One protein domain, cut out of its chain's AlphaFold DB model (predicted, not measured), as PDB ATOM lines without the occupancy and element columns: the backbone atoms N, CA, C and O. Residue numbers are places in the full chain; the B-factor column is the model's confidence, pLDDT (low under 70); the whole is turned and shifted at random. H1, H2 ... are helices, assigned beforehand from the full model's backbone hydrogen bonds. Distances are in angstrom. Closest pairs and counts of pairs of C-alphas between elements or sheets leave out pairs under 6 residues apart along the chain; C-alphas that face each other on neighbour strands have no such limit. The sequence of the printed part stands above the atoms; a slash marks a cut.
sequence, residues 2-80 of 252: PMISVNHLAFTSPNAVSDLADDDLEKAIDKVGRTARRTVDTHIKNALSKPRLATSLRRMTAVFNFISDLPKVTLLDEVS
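Overview. This is residues 2 to 80 of the 252 residues of an uncharacterized protein of Scleroderma citrinum Foug A (UniProt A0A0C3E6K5). One long, kinked helix, H2, makes most of the length of this model, and H3 turns off one end of it to form an L. The short helix H1 folds back over one side of H2 at residues 28 to 36, and beyond H3 a tail with no named element, residues 65 to 80, runs back alongside H3. The printed part has 79 residues with three named helices in the order H1, H2, H3 and no named strand, and its class is all helix. It is extended, with a radius of gyration of the C-alphas of 18.2 A, and spans 52 by 31 by 19 A.

Along the chain. H2, residues 22 to 48, measures 36.4 A from its first C-alpha at (111.113, 144.255, 163.220) to its last, with a kink of 34 degrees near residue 39. H3, residues 51 to 64, measures 20.1 A and ends at C-alpha 64 at (140.230, 128.282, 146.142). H1, residues 4 to 12, measures 12.9 A and begins at C-alpha 4 at (122.023, 135.667, 147.611).

Arrangement. H2 touches H1 with its residues 28 to 36 alone; their closest C-alphas, those of Val 32 and Leu 9, are 7.2 A apart. These two helices run opposite ways at a steep tilt of 63 degrees. H2 and H3 only just touch, only at the corner by their tight link, with 3 pairs of C-alphas within 8 A; the closest, those of Leu 48 and Ala 54, are 4.8 A apart. They run opposite ways at a steep tilt of 69 degrees, only just short of about perpendicular. H1 and H3 are apart. Every O i to N i+4 pair is within hydrogen-bond range in H3, against 4 of 5 in H1 and 22 of 23 in H2.

Size, cuts and confidence. The two C-alphas farthest apart, those of Ala 21 and Ser 80, are 55.8 A apart. Residues 37 to 43 of H2 stand free. The printed part has no cut, and the link from H1 to H2 is short. The mean pLDDT of the printed part is 82.2, with residues 2 to 6 and 76 to 80 under 70.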
ATOM      1  N   PRO A   2     125.770 133.464 152.071       53.38
ATOM      2  CA  PRO A   2     124.780 134.367 152.706       53.38
ATOM      3  C   PRO A   2     124.275 135.526 151.822       53.38
ATOM      4  O   PRO A   2     123.222 136.080 152.105       53.38
ATOM      5  N   MET A   3     124.975 135.907 150.745       53.28
ATOM      6  CA  MET A   3     124.644 137.159 150.034       53.28
ATOM      7  C   MET A   3     123.469 137.056 149.049       53.28
ATOM      8  O   MET A   3     122.855 138.062 148.718       53.28
ATOM      9  N   ILE A   4     123.107 135.852 148.600       55.19
ATOM     10  CA  ILE A   4     122.023 135.667 147.611       55.19
ATOM     11  C   ILE A   4     120.640 135.885 148.257       55.19
ATOM     12  O   ILE A   4     119.674 136.235 147.585       55.19
ATOM     13  N   SER A   5     120.541 135.721 149.577       54.78
ATOM     14  CA  SER A   5     119.274 135.772 150.310       54.78
ATOM     15  C   SER A   5     118.705 137.187 150.441       54.78
ATOM     16  O   SER A   5     117.488 137.349 150.434       54.78
ATOM     17  N   VAL A   6     119.569 138.203 150.527       64.00
ATOM     18  CA  VAL A   6     119.146 139.593 150.773       64.00
ATOM     19  C   VAL A   6     118.589 140.238 149.501       64.00
ATOM     20  O   VAL A   6     117.582 140.936 149.564       64.00
ATOM     21  N   ASN A   7     119.151 139.908 148.329       70.50
ATOM     22  CA  ASN A   7     118.612 140.370 147.044       70.50
ATOM     23  C   ASN A   7     117.174 139.892 146.824       70.50
ATOM     24  O   ASN A   7     116.335 140.658 146.366       70.50
ATOM     25  N   HIS A   8     116.850 138.647 147.187       70.31
ATOM     26  CA  HIS A   8     115.473 138.176 147.071       70.31
ATOM     27  C   HIS A   8     114.514 138.947 147.979       70.31
ATOM     28  O   HIS A   8     113.385 139.187 147.565       70.31
ATOM     29  N   LEU A   9     114.935 139.376 149.171       74.44
ATOM     30  CA  LEU A   9     114.078 140.188 150.034       74.44
ATOM     31  C   LEU A   9     113.721 141.514 149.342       74.44
ATOM     32  O   LEU A   9     112.540 141.823 149.227       74.44
ATOM     33  N   ALA A  10     114.720 142.196 148.772       76.69
ATOM     34  CA  ALA A  10     114.550 143.471 148.075       76.69
ATOM     35  C   ALA A  10     113.637 143.395 146.835       76.69
ATOM     36  O   ALA A  10     112.919 144.346 146.555       76.69
ATOM     37  N   PHE A  11     113.634 142.274 146.102       77.44
ATOM     38  CA  PHE A  11     112.787 142.114 144.906       77.44
ATOM     39  C   PHE A  11     111.406 141.510 145.183       77.44
ATOM     40  O   PHE A  11     110.534 141.567 144.318       77.44
ATOM     41  N   THR A  12     111.200 140.880 146.344       76.06
ATOM     42  CA  THR A  12     109.936 140.184 146.644       76.06
ATOM     43  C   THR A  12     109.032 140.987 147.579       76.06
ATOM     44  O   THR A  12     107.825 140.737 147.596       76.06
ATOM     45  N   SER A  13     109.570 141.934 148.361       79.06
ATOM     46  CA  SER A  13     108.746 142.846 149.157       79.06
ATOM     47  C   SER A  13     108.346 144.077 148.335       79.06
ATOM     48  O   SER A  13     109.199 144.696 147.709       79.06
ATOM     49  N   PRO A  14     107.060 144.475 148.339       81.62
ATOM     50  CA  PRO A  14     106.629 145.724 147.709       81.62
ATOM     51  C   PRO A  14     107.066 146.969 148.502       81.62
ATOM     52  O   PRO A  14     107.036 148.069 147.964       81.62
ATOM     53  N   ASN A  15     107.464 146.792 149.766       85.00
ATOM     54  CA  ASN A  15     107.926 147.856 150.650       85.00
ATOM     55  C   ASN A  15     109.451 147.793 150.790       85.00
ATOM     56  O   ASN A  15     110.029 146.696 150.768       85.00
ATOM     57  N   ALA A  16     110.080 148.956 150.971       86.50
ATOM     58  CA  ALA A  16     111.494 149.042 151.296       86.50
ATOM     59  C   ALA A  16     111.773 148.296 152.608       86.50
ATOM     60  O   ALA A  16     110.977 148.330 153.546       86.50
ATOM     61  N   VAL A  17     112.916 147.612 152.677       82.69
ATOM     62  CA  VAL A  17     113.303 146.823 153.859       82.69
ATOM     63  C   VAL A  17     113.429 147.708 155.110       82.69
ATOM     64  O   VAL A  17     113.228 147.218 156.214       82.69
ATOM     65  N   SER A  18     113.699 149.007 154.931       89.81
ATOM     66  CA  SER A  18     113.757 150.018 155.996       89.81
ATOM     67  C   SER A  18     112.423 150.286 156.692       89.81
ATOM     68  O   SER A  18     112.430 150.757 157.823       89.81
ATOM     69  N   ASP A  19     111.298 150.001 156.031       92.75
ATOM     70  CA  ASP A  19     109.968 150.432 156.480       92.75
ATOM     71  C   ASP A  19     109.180 149.286 157.137       92.75
ATOM     72  O   ASP A  19     108.030 149.453 157.549       92.75
ATOM     73  N   LEU A  20     109.774 148.091 157.202       88.50
ATOM     74  CA  LEU A  20     109.180 146.923 157.840       88.50
ATOM     75  C   LEU A  20     109.399 146.988 159.352       88.50
ATOM     76  O   LEU A  20     110.515 147.205 159.814       88.50
ATOM     77  N   ALA A  21     108.340 146.738 160.122       96.06
ATOM     78  CA  ALA A  21     108.468 146.508 161.556       96.06
ATOM     79  C   ALA A  21     109.352 145.278 161.818       96.06
ATOM     80  O   ALA A  21     109.279 144.299 161.069       96.06
ATOM     81  N   ASP A  22     110.136 145.305 162.897       94.25
ATOM     82  CA  ASP A  22     111.113 144.255 163.220       94.25
ATOM     83  C   ASP A  22     110.484 142.848 163.245       94.25
ATOM     84  O   ASP A  22     111.030 141.910 162.660       94.25
ATOM     85  N   ASP A  23     109.277 142.718 163.810       95.75
ATOM     86  CA  ASP A  23     108.529 141.453 163.866       95.75
ATOM     87  C   ASP A  23     108.162 140.903 162.476       95.75
ATOM     88  O   ASP A  23     108.082 139.689 162.260       95.75
ATOM     89  N   ASP A  24     107.882 141.783 161.516       91.44
ATOM     90  CA  ASP A  24     107.506 141.398 160.155       91.44
ATOM     91  C   ASP A  24     108.734 141.177 159.274       91.44
ATOM     92  O   ASP A  24     108.720 140.279 158.423       91.44
ATOM     93  N   LEU A  25     109.816 141.918 159.523       90.31
ATOM     94  CA  LEU A  25     111.125 141.667 158.936       90.31
ATOM     95  C   LEU A  25     111.632 140.274 159.327       90.31
ATOM     96  O   LEU A  25     112.039 139.511 158.449       90.31
ATOM     97  N   GLU A  26     111.536 139.905 160.607       91.56
ATOM     98  CA  GLU A  26     111.921 138.575 161.081       91.56
ATOM     99  C   GLU A  26     111.116 137.490 160.358       91.56
ATOM    100  O   GLU A  26     111.699 136.612 159.722       91.56
ATOM    101  N   LYS A  27     109.777 137.586 160.337       93.19
ATOM    102  CA  LYS A  27     108.915 136.626 159.617       93.19
ATOM    103  C   LYS A  27     109.234 136.551 158.124       93.19
ATOM    104  O   LYS A  27     109.168 135.465 157.535       93.19
ATOM    105  N   ALA A  28     109.545 137.681 157.490       87.88
ATOM    106  CA  ALA A  28     109.905 137.735 156.078       87.88
ATOM    107  C   ALA A  28     111.234 137.013 155.820       87.88
ATOM    108  O   ALA A  28     111.296 136.165 154.925       87.88
ATOM    109  N   ILE A  29     112.257 137.263 156.643       87.69
ATOM    110  CA  ILE A  29     113.541 136.553 156.599       87.69
ATOM    111  C   ILE A  29     113.323 135.056 156.813       87.69
ATOM    112  O   ILE A  29     113.847 134.243 156.053       87.69
ATOM    113  N   ASP A  30     112.494 134.676 157.781       90.31
ATOM    114  CA  ASP A  30     112.209 133.285 158.120       90.31
ATOM    115  C   ASP A  30     111.509 132.542 156.963       90.31
ATOM    116  O   ASP A  30     111.847 131.404 156.602       90.31
ATOM    117  N   LYS A  31     110.565 133.218 156.299       88.75
ATOM    118  CA  LYS A  31     109.874 132.727 155.099       88.75
ATOM    119  C   LYS A  31     110.823 132.604 153.908       88.75
ATOM    120  O   LYS A  31     110.787 131.579 153.216       88.75
ATOM    121  N   VAL A  32     111.671 133.607 153.671       84.88
ATOM    122  CA  VAL A  32     112.701 133.572 152.624       84.88
ATOM    123  C   VAL A  32     113.695 132.458 152.916       84.88
ATOM    124  O   VAL A  32     113.984 131.681 152.020       84.88
ATOM    125  N   GLY A  33     114.138 132.282 154.159       84.56
ATOM    126  CA  GLY A  33     115.055 131.225 154.575       84.56
ATOM    127  C   GLY A  33     114.485 129.825 154.344       84.56
ATOM    128  O   GLY A  33     115.157 128.971 153.763       84.56
ATOM    129  N   ARG A  34     113.224 129.574 154.721       86.00
ATOM    130  CA  ARG A  34     112.557 128.285 154.446       86.00
ATOM    131  C   ARG A  34     112.357 128.043 152.953       86.00
ATOM    132  O   ARG A  34     112.560 126.921 152.489       86.00
ATOM    133  N   THR A  35     111.954 129.074 152.212       80.62
ATOM    134  CA  THR A  35     111.748 128.979 150.761       80.62
ATOM    135  C   THR A  35     113.074 128.728 150.066       80.62
ATOM    136  O   THR A  35     113.181 127.747 149.342       80.62
ATOM    137  N   ALA A  36     114.098 129.518 150.385       75.56
ATOM    138  CA  ALA A  36     115.458 129.360 149.905       75.56
ATOM    139  C   ALA A  36     115.984 127.963 150.222       75.56
ATOM    140  O   ALA A  36     116.448 127.314 149.313       75.56
ATOM    141  N   ARG A  37     115.846 127.410 151.434       80.94
ATOM    142  CA  ARG A  37     116.297 126.024 151.693       80.94
ATOM    143  C   ARG A  37     115.638 125.001 150.760       80.94
ATOM    144  O   ARG A  37     116.321 124.151 150.201       80.94
ATOM    145  N   ARG A  38     114.324 125.107 150.543       83.56
ATOM    146  CA  ARG A  38     113.575 124.175 149.677       83.56
ATOM    147  C   ARG A  38     113.891 124.362 148.190       83.56
ATOM    148  O   ARG A  38     113.994 123.385 147.448       83.56
ATOM    149  N   THR A  39     114.030 125.606 147.742       78.12
ATOM    150  CA  THR A  39     114.303 125.925 146.338       78.12
ATOM    151  C   THR A  39     115.777 125.775 146.010       78.12
ATOM    152  O   THR A  39     116.080 125.298 144.929       78.12
ATOM    153  N   VAL A  40     116.695 126.087 146.925       77.06
ATOM    154  CA  VAL A  40     118.148 125.939 146.761       77.06
ATOM    155  C   VAL A  40     118.503 124.485 146.527       77.06
ATOM    156  O   VAL A  40     119.227 124.230 145.581       77.06
ATOM    157  N   ASP A  41     117.947 123.521 147.262       78.12
ATOM    158  CA  ASP A  41     118.207 122.106 146.960       78.12
ATOM    159  C   ASP A  41     117.774 121.742 145.534       78.12
ATOM    160  O   ASP A  41     118.464 121.006 144.830       78.12
ATOM    161  N   THR A  42     116.649 122.295 145.077       81.62
ATOM    162  CA  THR A  42     116.136 122.073 143.719       81.62
ATOM    163  C   THR A  42     116.992 122.784 142.670       81.62
ATOM    164  O   THR A  42     117.347 122.190 141.656       81.62
ATOM    165  N   HIS A  43     117.378 124.036 142.909       76.19
ATOM    166  CA  HIS A  43     118.217 124.824 142.017       76.19
ATOM    167  C   HIS A  43     119.644 124.295 141.981       76.19
ATOM    168  O   HIS A  43     120.200 124.229 140.901       76.19
ATOM    169  N   ILE A  44     120.216 123.853 143.102       82.38
ATOM    170  CA  ILE A  44     121.513 123.173 143.165       82.38
ATOM    171  C   ILE A  44     121.432 121.868 142.386       82.38
ATOM    172  O   ILE A  44     122.292 121.640 141.548       82.38
ATOM    173  N   LYS A  45     120.399 121.037 142.584       85.25
ATOM    174  CA  LYS A  45     120.224 119.815 141.781       85.25
ATOM    175  C   LYS A  45     120.128 120.137 140.289       85.25
ATOM    176  O   LYS A  45     120.855 119.535 139.509       85.25
ATOM    177  N   ASN A  46     119.322 121.128 139.906       79.56
ATOM    178  CA  ASN A  46     119.163 121.566 138.513       79.56
ATOM    179  C   ASN A  46     120.400 122.288 137.943       79.56
ATOM    180  O   ASN A  46     120.599 122.331 136.730       79.56
ATOM    181  N   ALA A  47     121.220 122.910 138.789       77.12
ATOM    182  CA  ALA A  47     122.445 123.590 138.389       77.12
ATOM    183  C   ALA A  47     123.579 122.570 138.235       77.12
ATOM    184  O   ALA A  47     124.292 122.595 137.238       77.12
ATOM    185  N   LEU A  48     123.699 121.626 139.171       82.75
ATOM    186  CA  LEU A  48     124.645 120.513 139.110       82.75
ATOM    187  C   LEU A  48     124.272 119.488 138.036       82.75
ATOM    188  O   LEU A  48     125.159 118.820 137.513       82.75
ATOM    189  N   SER A  49     122.997 119.396 137.647       84.62
ATOM    190  CA  SER A  49     122.583 118.591 136.496       84.62
ATOM    191  C   SER A  49     123.018 119.193 135.159       84.62
ATOM    192  O   SER A  49     122.920 118.511 134.145       84.62
ATOM    193  N   LYS A  50     123.485 120.451 135.124       86.25
ATOM    194  CA  LYS A  50     124.090 121.071 133.937       86.25
ATOM    195  C   LYS A  50     125.608 120.841 133.982       86.25
ATOM    196  O   LYS A  50     126.289 121.509 134.766       86.25
ATOM    197  N   PRO A  51     126.179 119.967 133.127       84.69
ATOM    198  CA  PRO A  51     127.594 119.582 133.199       84.69
ATOM    199  C   PRO A  51     128.564 120.771 133.141       84.69
ATOM    200  O   PRO A  51     129.573 120.799 133.848       84.69
ATOM    201  N   ARG A  52     128.232 121.801 132.351       85.19
ATOM    202  CA  ARG A  52     129.033 123.033 132.220       85.19
ATOM    203  C   ARG A  52     129.138 123.797 133.540       85.19
ATOM    204  O   ARG A  52     130.220 124.227 133.932       85.19
ATOM    205  N   LEU A  53     128.022 123.942 134.248       85.62
ATOM    206  CA  LEU A  53     127.987 124.673 135.512       85.62
ATOM    207  C   LEU A  53     128.653 123.856 136.626       85.62
ATOM    208  O   LEU A  53     129.447 124.403 137.389       85.62
ATOM    209  N   ALA A  54     128.424 122.542 136.659       87.19
ATOM    210  CA  ALA A  54     129.076 121.641 137.605       87.19
ATOM    211  C   ALA A  54     130.612 121.636 137.465       87.19
ATOM    212  O   ALA A  54     131.329 121.743 138.462       87.19
ATOM    213  N   THR A  55     131.135 121.549 136.237       90.94
ATOM    214  CA  THR A  55     132.591 121.568 135.986       90.94
ATOM    215  C   THR A  55     133.214 122.934 136.255       90.94
ATOM    216  O   THR A  55     134.311 122.998 136.811       90.94
ATOM    217  N   SER A  56     132.500 124.022 135.952       91.50
ATOM    218  CA  SER A  56     132.918 125.380 136.320       91.50
ATOM    219  C   SER A  56     133.019 125.555 137.839       91.50
ATOM    220  O   SER A  56     134.063 125.974 138.339       91.50
ATOM    221  N   LEU A  57     131.987 125.141 138.593       89.19
ATOM    222  CA  LEU A  57     132.014 125.142 140.059       89.19
ATOM    223  C   LEU A  57     133.195 124.331 140.596       89.19
ATOM    224  O   LEU A  57     133.953 124.838 141.417       89.19
ATOM    225  N   ARG A  58     133.404 123.110 140.086       90.00
ATOM    226  CA  ARG A  58     134.528 122.254 140.492       90.00
ATOM    227  C   ARG A  58     135.881 122.936 140.257       90.00
ATOM    228  O   ARG A  58     136.751 122.853 141.121       90.00
ATOM    229  N   ARG A  59     136.064 123.624 139.126       92.25
ATOM    230  CA  ARG A  59     137.298 124.364 138.825       92.25
ATOM    231  C   ARG A  59     137.490 125.564 139.746       92.25
ATOM    232  O   ARG A  59     138.587 125.734 140.262       92.25
ATOM    233  N   MET A  60     136.445 126.355 139.999       92.56
ATOM    234  CA  MET A  60     136.517 127.466 140.959       92.56
ATOM    235  C   MET A  60     136.892 126.968 142.357       92.56
ATOM    236  O   MET A  60     137.774 127.534 142.993       92.56
ATOM    237  N   THR A  61     136.289 125.869 142.818       93.88
ATOM    238  CA  THR A  61     136.649 125.251 144.102       93.88
ATOM    239  C   THR A  61     138.103 124.775 144.126       93.88
ATOM    240  O   THR A  61     138.780 124.961 145.132       93.88
ATOM    241  N   ALA A  62     138.615 124.211 143.028       94.50
ATOM    242  CA  ALA A  62     140.021 123.817 142.927       94.50
ATOM    243  C   ALA A  62     140.980 125.019 143.030       94.50
ATOM    244  O   ALA A  62     141.995 124.917 143.717       94.50
ATOM    245  N   VAL A  63     140.625 126.166 142.435       94.31
ATOM    246  CA  VAL A  63     141.385 127.426 142.563       94.31
ATOM    247  C   VAL A  63     141.420 127.905 144.017       94.31
ATOM    248  O   VAL A  63     142.492 128.232 144.514       94.31
ATOM    249  N   PHE A  64     140.281 127.896 144.722       94.38
ATOM    250  CA  PHE A  64     140.230 128.282 146.142       94.38
ATOM    251  C   PHE A  64     141.034 127.349 147.054       94.38
ATOM    252  O   PHE A  64     141.530 127.785 148.088       94.38
ATOM    253  N   ASN A  65     141.185 126.086 146.662       94.38
ATOM    254  CA  ASN A  65     141.993 125.101 147.375       94.38
ATOM    255  C   ASN A  65     143.461 125.073 146.917       94.38
ATOM    256  O   ASN A  65     144.196 124.178 147.327       94.38
ATOM    257  N   PHE A  66     143.887 126.013 146.065       94.75
ATOM    258  CA  PHE A  66     145.246 126.094 145.520       94.75
ATOM    259  C   PHE A  66     145.734 124.791 144.864       94.75
ATOM    260  O   PHE A  66     146.920 124.464 144.901       94.75
ATOM    261  N   ILE A  67     144.821 124.040 144.243       95.12
ATOM    262  CA  ILE A  67     145.180 122.849 143.473       95.12
ATOM    263  C   ILE A  67     145.845 123.323 142.178       95.12
ATOM    264  O   ILE A  67     145.234 124.037 141.382       95.12
ATOM    265  N   SER A  68     147.102 122.935 141.977       94.50
ATOM    266  CA  SER A  68     147.910 123.324 140.815       94.50
ATOM    267  C   SER A  68     147.412 122.707 139.505       94.50
ATOM    268  O   SER A  68     147.517 123.342 138.457       94.50
ATOM    269  N   ASP A  69     146.826 121.511 139.563       95.69
ATOM    270  CA  ASP A  69     146.159 120.868 138.431       95.69
ATOM    271  C   ASP A  69     144.646 121.132 138.468       95.69
ATOM    272  O   ASP A  69     143.891 120.544 139.249       95.69
ATOM    273  N   LEU A  70     144.198 122.084 137.649       92.31
ATOM    274  CA  LEU A  70     142.801 122.498 137.612       92.31
ATOM    275  C   LEU A  70     141.982 121.570 136.703       92.31
ATOM    276  O   LEU A  70     142.319 121.409 135.528       92.31
ATOM    277  N   PRO A  71     140.834 121.049 137.173       87.56
ATOM    278  CA  PRO A  71     139.997 120.182 136.357       87.56
ATOM    279  C   PRO A  71     139.525 120.920 135.098       87.56
ATOM    280  O   PRO A  71     139.046 122.059 135.161       87.56
ATOM    281  N   LYS A  72     139.652 120.259 133.941       89.25
ATOM    282  CA  LYS A  72     139.258 120.809 132.638       89.25
ATOM    283  C   LYS A  72     137.758 121.127 132.630       89.25
ATOM    284  O   LYS A  72     136.931 120.282 132.969       89.25
ATOM    285  N   VAL A  73     137.402 122.339 132.202       86.31
ATOM    286  CA  VAL A  73     135.998 122.707 131.958       86.31
ATOM    287  C   VAL A  73     135.584 122.082 130.633       86.31
ATOM    288  O   VAL A  73     136.059 122.492 129.576       86.31
ATOM    289  N   THR A  74     134.720 121.073 130.676       76.88
ATOM    290  CA  THR A  74     134.117 120.506 129.469       76.88
ATOM    291  C   THR A  74     132.990 121.429 129.017       76.88
ATOM    292  O   THR A  74     131.893 121.415 129.579       76.88
ATOM    293  N   LEU A  75     133.263 122.261 128.012       74.88
ATOM    294  CA  LEU A  75     132.308 123.177 127.379       74.88
ATOM    295  C   LEU A  75     131.377 122.447 126.399       74.88
ATOM    296  O   LEU A  75     131.125 122.953 125.315       74.88
ATOM    297  N   LEU A  76     130.910 121.247 126.745       62.69
ATOM    298  CA  LEU A  76     130.249 120.340 125.806       62.69
ATOM    299  C   LEU A  76     128.801 120.791 125.505       62.69
ATOM    300  O   LEU A  76     127.846 120.212 126.002       62.69
ATOM    301  N   ASP A  77     128.685 121.900 124.769       58.12
ATOM    302  CA  ASP A  77     127.801 122.078 123.606       58.12
ATOM    303  C   ASP A  77     128.649 122.076 122.318       58.12
ATOM    304  O   ASP A  77     128.226 122.570 121.274       58.12
ATOM    305  N   GLU A  78     129.877 121.544 122.365       55.31
ATOM    306  CA  GLU A  78     130.485 121.038 121.141       55.31
ATOM    307  C   GLU A  78     129.591 119.880 120.735       55.31
ATOM    308  O   GLU A  78     129.640 118.812 121.349       55.31
ATOM    309  N   VAL A  79     128.659 120.212 119.838       57.62
ATOM    310  CA  VAL A  79     127.771 119.346 119.084       57.62
ATOM    311  C   VAL A  79     128.495 118.022 118.955       57.62
ATOM    312  O   VAL A  79     129.360 117.848 118.102       57.62
ATOM    313  N   SER A  80     128.190 117.091 119.863       49.84
ATOM    314  CA  SER A  80     128.350 115.694 119.532       49.84
ATOM    315  C   SER A  80     127.327 115.568 118.436       49.84
ATOM    316  O   SER A  80     126.142 115.426 118.732       49.84
TER     317      SER A  80